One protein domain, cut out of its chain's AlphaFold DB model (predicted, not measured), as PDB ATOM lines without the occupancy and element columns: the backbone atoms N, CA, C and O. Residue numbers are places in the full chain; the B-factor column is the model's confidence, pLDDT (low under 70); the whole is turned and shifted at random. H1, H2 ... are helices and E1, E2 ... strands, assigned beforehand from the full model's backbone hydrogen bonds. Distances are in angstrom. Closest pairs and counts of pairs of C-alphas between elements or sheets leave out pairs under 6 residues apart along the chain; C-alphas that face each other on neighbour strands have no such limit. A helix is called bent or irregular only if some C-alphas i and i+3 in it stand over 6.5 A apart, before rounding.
ATOM      1  N   GLN A 172      -0.034  32.548  23.704       84.81
ATOM      2  CA  GLN A 172      -0.438  32.772  25.088       84.81
ATOM      3  C   GLN A 172      -1.922  32.426  25.215       84.81
ATOM      4  O   GLN A 172      -2.760  33.092  24.604       84.81
ATOM      5  N   ASN A 173      -2.247  31.410  26.014       86.25
ATOM      6  CA  ASN A 173      -3.635  31.006  26.203       86.25
ATOM      7  C   ASN A 173      -4.272  31.837  27.314       86.25
ATOM      8  O   ASN A 173      -3.774  31.898  28.444       86.25
ATOM      9  N   ILE A 174      -5.398  32.458  26.990       85.81
ATOM     10  CA  ILE A 174      -6.255  33.151  27.941       85.81
ATOM     11  C   ILE A 174      -7.507  32.301  28.086       85.81
ATOM     12  O   ILE A 174      -8.344  32.235  27.189       85.81
ATOM     13  N   ARG A 175      -7.608  31.612  29.219       89.19
ATOM     14  CA  ARG A 175      -8.691  30.681  29.512       89.19
ATOM     15  C   ARG A 175      -9.687  31.333  30.444       89.19
ATOM     16  O   ARG A 175      -9.352  31.651  31.584       89.19
ATOM     17  N   VAL A 176     -10.913  31.502  29.975       87.62
ATOM     18  CA  VAL A 176     -12.011  32.019  30.792       87.62
ATOM     19  C   VAL A 176     -12.883  30.850  31.212       87.62
ATOM     20  O   VAL A 176     -13.459  30.156  30.374       87.62
ATOM     21  N   ARG A 177     -12.965  30.624  32.519       89.38
ATOM     22  CA  ARG A 177     -13.814  29.617  33.139       89.38
ATOM     23  C   ARG A 177     -14.897  30.319  33.935       89.38
ATOM     24  O   ARG A 177     -14.608  31.095  34.846       89.38
ATOM     25  N   PHE A 178     -16.142  30.001  33.632       88.31
ATOM     26  CA  PHE A 178     -17.258  30.470  34.429       88.31
ATOM     27  C   PHE A 178     -17.531  29.474  35.557       88.31
ATOM     28  O   PHE A 178     -17.599  28.267  35.332       88.31
ATOM     29  N   LEU A 179     -17.655  29.964  36.781       88.88
ATOM     30  CA  LEU A 179     -18.030  29.197  37.956       88.88
ATOM     31  C   LEU A 179     -19.521  29.391  38.195       88.88
ATOM     32  O   LEU A 179     -19.993  30.504  38.420       88.88
ATOM     33  N   ASP A 267       0.317  31.624  30.877       83.56
ATOM     34  CA  ASP A 267      -1.109  31.394  30.663       83.56
ATOM     35  C   ASP A 267      -1.904  32.136  31.747       83.56
ATOM     36  O   ASP A 267      -1.500  32.187  32.918       83.56
ATOM     37  N   ILE A 268      -3.025  32.729  31.345       85.38
ATOM     38  CA  ILE A 268      -3.920  33.466  32.238       85.38
ATOM     39  C   ILE A 268      -5.205  32.658  32.350       85.38
ATOM     40  O   ILE A 268      -5.853  32.374  31.344       85.38
ATOM     41  N   ILE A 269      -5.567  32.284  33.574       86.75
ATOM     42  CA  ILE A 269      -6.827  31.601  33.870       86.75
ATOM     43  C   ILE A 269      -7.695  32.580  34.645       86.75
ATOM     44  O   ILE A 269      -7.316  33.031  35.725       86.75
ATOM     45  N   ILE A 270      -8.856  32.906  34.094       86.88
ATOM     46  CA  ILE A 270      -9.832  33.785  34.728       86.88
ATOM     47  C   ILE A 270     -10.997  32.924  35.189       86.88
ATOM     48  O   ILE A 270     -11.670  32.306  34.367       86.88
ATOM     49  N   GLU A 271     -11.226  32.885  36.496       88.31
ATOM     50  CA  GLU A 271     -12.372  32.214  37.101       88.31
ATOM     51  C   GLU A 271     -13.391  33.266  37.535       88.31
ATOM     52  O   GLU A 271     -13.125  34.070  38.432       88.31
ATOM     53  N   ARG A 272     -14.550  33.271  36.871       88.06
ATOM     54  CA  ARG A 272     -15.596  34.283  37.048       88.06
ATOM     55  C   ARG A 272     -16.922  33.639  37.441       88.06
ATOM     56  O   ARG A 272     -17.315  32.664  36.813       88.06
ATOM     57  N   TRP A 273     -17.639  34.170  38.424       83.50
ATOM     58  CA  TRP A 273     -18.925  33.622  38.855       83.50
ATOM     59  C   TRP A 273     -20.075  34.019  37.924       83.50
ATOM     60  O   TRP A 273     -20.206  35.168  37.502       83.50
ATOM     61  N   VAL A 274     -20.947  33.055  37.637       87.25
ATOM     62  CA  VAL A 274     -22.256  33.292  37.015       87.25
ATOM     63  C   VAL A 274     -23.251  33.694  38.114       87.25
ATOM     64  O   VAL A 274     -23.201  33.121  39.207       87.25
ATOM     65  N   GLU A 306      19.852  26.216  16.441       60.75
ATOM     66  CA  GLU A 306      20.011  27.646  16.760       60.75
ATOM     67  C   GLU A 306      18.745  28.262  17.407       60.75
ATOM     68  O   GLU A 306      17.658  27.687  17.339       60.75
ATOM     69  N   ALA A 307      18.870  29.428  18.063       52.91
ATOM     70  CA  ALA A 307      17.785  30.066  18.823       52.91
ATOM     71  C   ALA A 307      16.785  30.833  17.921       52.91
ATOM     72  O   ALA A 307      17.209  31.695  17.148       52.91
ATOM     73  N   PRO A 308      15.465  30.582  18.027       60.31
ATOM     74  CA  PRO A 308      14.461  31.188  17.151       60.31
ATOM     75  C   PRO A 308      14.003  32.590  17.591       60.31
ATOM     76  O   PRO A 308      13.979  32.921  18.777       60.31
ATOM     77  N   GLN A 309      13.558  33.403  16.627       68.81
ATOM     78  CA  GLN A 309      12.889  34.689  16.874       68.81
ATOM     79  C   GLN A 309      11.457  34.466  17.374       68.81
ATOM     80  O   GLN A 309      10.790  33.565  16.886       68.81
ATOM     81  N   VAL A 310      10.961  35.282  18.311       70.50
ATOM     82  CA  VAL A 310       9.676  35.047  18.997       70.50
ATOM     83  C   VAL A 310       8.627  36.111  18.663       70.50
ATOM     84  O   VAL A 310       8.867  37.301  18.845       70.50
ATOM     85  N   ARG A 311       7.421  35.679  18.278       79.81
ATOM     86  CA  ARG A 311       6.205  36.498  18.145       79.81
ATOM     87  C   ARG A 311       5.126  35.965  19.084       79.81
ATOM     88  O   ARG A 311       4.790  34.800  18.990       79.81
ATOM     89  N   VAL A 312       4.534  36.772  19.963       79.00
ATOM     90  CA  VAL A 312       3.458  36.288  20.854       79.00
ATOM     91  C   VAL A 312       2.083  36.531  20.223       79.00
ATOM     92  O   VAL A 312       1.757  37.672  19.902       79.00
ATOM     93  N   ILE A 313       1.269  35.486  20.060       82.50
ATOM     94  CA  ILE A 313      -0.155  35.578  19.688       82.50
ATOM     95  C   ILE A 313      -0.996  35.198  20.902       82.50
ATOM     96  O   ILE A 313      -0.700  34.227  21.587       82.50
ATOM     97  N   ARG A 314      -2.052  35.957  21.193       81.88
ATOM     98  CA  ARG A 314      -2.988  35.637  22.277       81.88
ATOM     99  C   ARG A 314      -4.163  34.859  21.710       81.88
ATOM    100  O   ARG A 314      -4.768  35.304  20.741       81.88
ATOM    101  N   GLN A 315      -4.472  33.721  22.318       84.88
ATOM    102  CA  GLN A 315      -5.619  32.900  21.957       84.88
ATOM    103  C   GLN A 315      -6.577  32.835  23.140       84.88
ATOM    104  O   GLN A 315      -6.183  32.485  24.253       84.88
ATOM    105  N   PHE A 316      -7.833  33.185  22.887       82.81
ATOM    106  CA  PHE A 316      -8.890  33.169  23.885       82.81
ATOM    107  C   PHE A 316      -9.657  31.853  23.802       82.81
ATOM    108  O   PHE A 316     -10.111  31.446  22.735       82.81
ATOM    109  N   GLU A 317      -9.792  31.180  24.939       87.69
ATOM    110  CA  GLU A 317     -10.486  29.903  25.062       87.69
ATOM    111  C   GLU A 317     -11.530  30.007  26.179       87.69
ATOM    112  O   GLU A 317     -11.218  30.311  27.334       87.69
ATOM    113  N   ARG A 318     -12.798  29.757  25.842       84.81
ATOM    114  CA  ARG A 318     -13.891  29.703  26.819       84.81
ATOM    115  C   ARG A 318     -14.037  28.262  27.291       84.81
ATOM    116  O   ARG A 318     -14.533  27.420  26.556       84.81
ATOM    117  N   LEU A 319     -13.654  27.989  28.535       84.69
ATOM    118  CA  LEU A 319     -13.708  26.649  29.138       84.69
ATOM    119  C   LEU A 319     -15.119  26.237  29.593       84.69
ATOM    120  O   LEU A 319     -15.292  25.224  30.268       84.69
ATOM    121  N   GLY A 320     -16.130  27.040  29.262       85.19
ATOM    122  CA  GLY A 320     -17.509  26.812  29.665       85.19
ATOM    123  C   GLY A 320     -17.761  27.110  31.141       85.19
ATOM    124  O   GLY A 320     -17.068  27.907  31.780       85.19
ATOM    125  N   VAL A 321     -18.815  26.485  31.655       86.38
ATOM    126  CA  VAL A 321     -19.362  26.712  32.990       86.38
ATOM    127  C   VAL A 321     -19.098  25.473  33.846       86.38
ATOM    128  O   VAL A 321     -19.471  24.367  33.470       86.38
ATOM    129  N   THR A 322     -18.436  25.628  34.991       88.75
ATOM    130  CA  THR A 322     -18.201  24.544  35.955       88.75
ATOM    131  C   THR A 322     -18.954  24.822  37.254       88.75
ATOM    132  O   THR A 322     -18.804  25.916  37.796       88.75
ATOM    133  N   PRO A 323     -19.694  23.850  37.813       88.62
ATOM    134  CA  PRO A 323     -20.268  23.988  39.146       88.62
ATOM    135  C   PRO A 323     -19.168  24.101  40.213       88.62
ATOM    136  O   PRO A 323     -18.229  23.305  40.239       88.62
ATOM    137  N   ALA A 324     -19.286  25.072  41.118       89.19
ATOM    138  CA  ALA A 324     -18.375  25.247  42.246       89.19
ATOM    139  C   ALA A 324     -19.135  25.709  43.490       89.19
ATOM    140  O   ALA A 324     -19.995  26.579  43.403       89.19
ATOM    141  N   ASN A 325     -18.804  25.154  44.660       90.12
ATOM    142  CA  ASN A 325     -19.379  25.574  45.939       90.12
ATOM    143  C   ASN A 325     -18.694  26.869  46.434       90.12
ATOM    144  O   ASN A 325     -17.496  26.831  46.720       90.12
ATOM    145  N   PRO A 326     -19.420  27.994  46.593       88.25
ATOM    146  CA  PRO A 326     -18.870  29.262  47.070       88.25
ATOM    147  C   PRO A 326     -18.112  29.164  48.394       88.25
ATOM    148  O   PRO A 326     -17.074  29.800  48.552       88.25
ATOM    149  N   GLN A 327     -18.610  28.361  49.341       88.38
ATOM    150  CA  GLN A 327     -18.031  28.259  50.684       88.38
ATOM    151  C   GLN A 327     -16.685  27.543  50.654       88.38
ATOM    152  O   GLN A 327     -15.691  28.058  51.161       88.38
ATOM    153  N   GLU A 328     -16.627  26.393  49.988       90.56
ATOM    154  CA  GLU A 328     -15.372  25.667  49.780       90.56
ATOM    155  C   GLU A 328     -14.383  26.492  48.953       90.56
ATOM    156  O   GLU A 328     -13.180  26.468  49.214       90.56
ATOM    157  N   TYR A 329     -14.882  27.256  47.979       89.12
ATOM    158  CA  TYR A 329     -14.059  28.119  47.143       89.12
ATOM    159  C   TYR A 329     -13.423  29.258  47.950       89.12
ATOM    160  O   TYR A 329     -12.221  29.494  47.829       89.12
ATOM    161  N   ILE A 330     -14.182  29.914  48.836       89.81
ATOM    162  CA  ILE A 330     -13.644  30.914  49.772       89.81
ATOM    163  C   ILE A 330     -12.649  30.275  50.739       89.81
ATOM    164  O   ILE A 330     -11.572  30.824  50.942       89.81
ATOM    165  N   GLN A 331     -12.967  29.117  51.318       89.44
ATOM    166  CA  GLN A 331     -12.060  28.434  52.246       89.44
ATOM    167  C   GLN A 331     -10.728  28.078  51.579       89.44
ATOM    168  O   GLN A 331      -9.669  28.226  52.181       89.44
ATOM    169  N   ARG A 332     -10.776  27.640  50.317       89.31
ATOM    170  CA  ARG A 332      -9.590  27.229  49.564       89.31
ATOM    171  C   ARG A 332      -8.781  28.409  49.024       89.31
ATOM    172  O   ARG A 332      -7.560  28.313  48.957       89.31
ATOM    173  N   TYR A 333      -9.437  29.498  48.618       92.69
ATOM    174  CA  TYR A 333      -8.806  30.575  47.845       92.69
ATOM    175  C   TYR A 333      -8.958  31.976  48.438       92.69
ATOM    176  O   TYR A 333      -8.521  32.930  47.799       92.69
ATOM    177  N   GLY A 334      -9.536  32.125  49.632       89.69
ATOM    178  CA  GLY A 334     -10.017  33.390  50.202       89.69
ATOM    179  C   GLY A 334      -9.034  34.562  50.161       89.69
ATOM    180  O   GLY A 334      -9.443  35.685  49.880       89.69
ATOM    181  N   ALA A 335      -7.739  34.301  50.351       90.06
ATOM    182  CA  ALA A 335      -6.684  35.319  50.296       90.06
ATOM    183  C   ALA A 335      -6.360  35.825  48.873       90.06
ATOM    184  O   ALA A 335      -5.699  36.844  48.717       90.06
ATOM    185  N   THR A 336      -6.806  35.114  47.836       89.88
ATOM    186  CA  THR A 336      -6.520  35.391  46.413       89.88
ATOM    187  C   THR A 336      -7.744  35.873  45.630       89.88
ATOM    188  O   THR A 336      -7.682  35.990  44.408       89.88
ATOM    189  N   LEU A 337      -8.868  36.106  46.316       90.19
ATOM    190  CA  LEU A 337     -10.122  36.517  45.691       90.19
ATOM    191  C   LEU A 337     -10.154  38.028  45.462       90.19
ATOM    192  O   LEU A 337     -10.003  38.806  46.404       90.19
ATOM    193  N   PHE A 338     -10.454  38.423  44.232       92.62
ATOM    194  CA  PHE A 338     -10.710  39.806  43.847       92.62
ATOM    195  C   PHE A 338     -12.214  40.073  43.792       92.62
ATOM    196  O   PHE A 338     -13.012  39.183  43.493       92.62
ATOM    197  N   ASP A 339     -12.625  41.305  44.066       91.50
ATOM    198  CA  ASP A 339     -13.944  41.772  43.650       91.50
ATOM    199  C   ASP A 339     -14.010  41.883  42.118       91.50
ATOM    200  O   ASP A 339     -12.987  41.968  41.433       91.50
ATOM    201  N   ALA A 340     -15.228  41.893  41.579       83.75
ATOM    202  CA  ALA A 340     -15.468  41.911  40.139       83.75
ATOM    203  C   ALA A 340     -14.729  43.057  39.417       83.75
ATOM    204  O   ALA A 340     -14.191  42.855  38.329       83.75
ATOM    205  N   GLN A 341     -14.666  44.252  40.019       89.19
ATOM    206  CA  GLN A 341     -14.034  45.424  39.403       89.19
ATOM    207  C   GLN A 341     -12.507  45.312  39.422       89.19
ATOM    208  O   GLN A 341     -11.865  45.501  38.384       89.19
ATOM    209  N   THR A 342     -11.918  44.925  40.557       89.62
ATOM    210  CA  THR A 342     -10.464  44.715  40.646       89.62
ATOM    211  C   THR A 342      -9.999  43.565  39.757       89.62
ATOM    212  O   THR A 342      -8.932  43.658  39.152       89.62
ATOM    213  N   LEU A 343     -10.800  42.505  39.597       88.94
ATOM    214  CA  LEU A 343     -10.479  41.412  38.677       88.94
ATOM    215  C   LEU A 343     -10.372  41.904  37.231       88.94
ATOM    216  O   LEU A 343      -9.406  41.570  36.545       88.94
ATOM    217  N   LEU A 344     -11.323  42.724  36.771       88.44
ATOM    218  CA  LEU A 344     -11.283  43.314  35.429       88.44
ATOM    219  C   LEU A 344     -10.066  44.230  35.254       88.44
ATOM    220  O   LEU A 344      -9.417  44.203  34.208       88.44
ATOM    221  N   GLN A 345      -9.726  45.018  36.278       90.44
ATOM    222  CA  GLN A 345      -8.552  45.888  36.256       90.44
ATOM    223  C   GLN A 345      -7.248  45.081  36.151       90.44
ATOM    224  O   GLN A 345      -6.396  45.403  35.323       90.44
ATOM    225  N   GLN A 346      -7.114  44.006  36.932       91.06
ATOM    226  CA  GLN A 346      -5.958  43.104  36.895       91.06
ATOM    227  C   GLN A 346      -5.871  42.334  35.570       91.06
ATOM    228  O   GLN A 346      -4.788  42.201  35.004       91.06
ATOM    229  N   ALA A 347      -7.004  41.887  35.021       86.69
ATOM    230  CA  ALA A 347      -7.051  41.226  33.721       86.69
ATOM    231  C   ALA A 347      -6.599  42.170  32.589       86.69
ATOM    232  O   ALA A 347      -5.765  41.784  31.768       86.69
ATOM    233  N   ARG A 348      -7.055  43.432  32.585       89.25
ATOM    234  CA  ARG A 348      -6.590  44.450  31.623       89.25
ATOM    235  C   ARG A 348      -5.107  44.758  31.776       89.25
ATOM    236  O   ARG A 348      -4.405  44.835  30.771       89.25
ATOM    237  N   ALA A 349      -4.615  44.882  33.010       87.06
ATOM    238  CA  ALA A 349      -3.189  45.069  33.285       87.06
ATOM    239  C   ALA A 349      -2.342  43.882  32.782       87.06
ATOM    240  O   ALA A 349      -1.214  44.072  32.337       87.06
ATOM    241  N   ALA A 350      -2.913  42.673  32.772       85.88
ATOM    242  CA  ALA A 350      -2.312  41.473  32.190       85.88
ATOM    243  C   ALA A 350      -2.504  41.347  30.659       85.88
ATOM    244  O   ALA A 350      -2.062  40.365  30.061       85.88
ATOM    245  N   GLY A 351      -3.127  42.335  30.003       84.44
ATOM    246  CA  GLY A 351      -3.308  42.386  28.550       84.44
ATOM    247  C   GLY A 351      -4.568  41.692  28.017       84.44
ATOM    248  O   GLY A 351      -4.659  41.438  26.815       84.44
ATOM    249  N   VAL A 352      -5.538  41.380  28.878       87.44
ATOM    250  CA  VAL A 352      -6.851  40.848  28.487       87.44
ATOM    251  C   VAL A 352      -7.741  42.030  28.083       87.44
ATOM    252  O   VAL A 352      -8.193  42.787  28.939       87.44
ATOM    253  N   VAL A 353      -7.930  42.234  26.774       78.56
ATOM    254  CA  VAL A 353      -8.695  43.373  26.210       78.56
ATOM    255  C   VAL A 353     -10.135  42.982  25.847       78.56
ATOM    256  O   VAL A 353     -10.994  43.853  25.737       78.56
ATOM    257  N   GLU A 354     -10.414  41.686  25.687       77.12
ATOM    258  CA  GLU A 354     -11.747  41.192  25.329       77.12
ATOM    259  C   GLU A 354     -12.769  41.359  26.458       77.12
ATOM    260  O   GLU A 354     -12.428  41.344  27.645       77.12
ATOM    261  N   ASP A 355     -14.039  41.499  26.069       72.56
ATOM    262  CA  ASP A 355     -15.145  41.574  27.011       72.56
ATOM    263  C   ASP A 355     -15.303  40.235  27.748       72.56
ATOM    264  O   ASP A 355     -15.679  39.208  27.179       72.56
ATOM    265  N   ILE A 356     -14.978  40.262  29.039       75.94
ATOM    266  CA  ILE A 356     -15.038  39.115  29.951       75.94
ATOM    267  C   ILE A 356     -16.445  38.983  30.555       75.94
ATOM    268  O   ILE A 356     -16.625  38.234  31.522       75.94
TER     269      ILE A 356
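This is residues 172 to 179, 267 to 274 and 306 to 356 of the 470 residues of the protein "Hypothetical protein" of Adineta ricciae (UniProt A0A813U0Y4). A narrow sheet of three parallel strands has one helix, H2, over one face and the other face bare. E3 runs far past the other strands at its first end as an arm, where residues 306 to 311 stick out, and H1 stands off the sheet between E3 and H2. The printed part has 67 residues with three named strands and then two named helices, E1 E2 E3 H1 H2, in the sheet order E2, E1, E3, and its class is mixed. The whole is loose, with a radius of gyration of the C-alphas of 14.6 A and spans of 50 by 24 by 22 A.

E1, residues 172 to 179, begins with C-alpha 172 at (-0.438, 32.772, 25.088) and is 22.1 A long. E2 is residues 268 to 273, 16.4 A. E3, residues 310 to 323, is 37.7 A long and bends by 51 degrees at residue 320. H1 is residues 326 to 336, 13.8 A, and is irregular: C-alphas 332 and 335 are 8.6 A apart. H2, residues 340 to 349, is 14.4 A long and ends with C-alpha 349 at (-3.189, 45.069, 33.285).

E1, the inner strand, is parallel to E3 at 13 degrees, with N 174 and O 315 within hydrogen-bond range at 2.8 A. It is parallel to E2 at 16 degrees, with N 177 and O 270 at 2.8 A. H2 is on the sheet, over E2, at a height over the sheet of 10.7 A, and runs along the strands at 15 degrees to E2 on the local plane. H1 is not on the sheet, and is apart from E1, E2 and H2. In H2 every O i to N i+4 pair is within hydrogen-bond range; in H1, 5 of 7 are.

The C-alphas of Glu 306 and Gln 327, the two farthest apart, are 51.0 A apart. Residues 180 to 266 and 275 to 305 are not printed; the gaps are 18.6 A from C-alpha 179 to C-alpha 267 and 47.2 A from C-alpha 274 to C-alpha 306. The links E3 to H1 and H1 to H2 are tight. The mean pLDDT of the printed part is 84.9, and residues 306 to 309 are under 70.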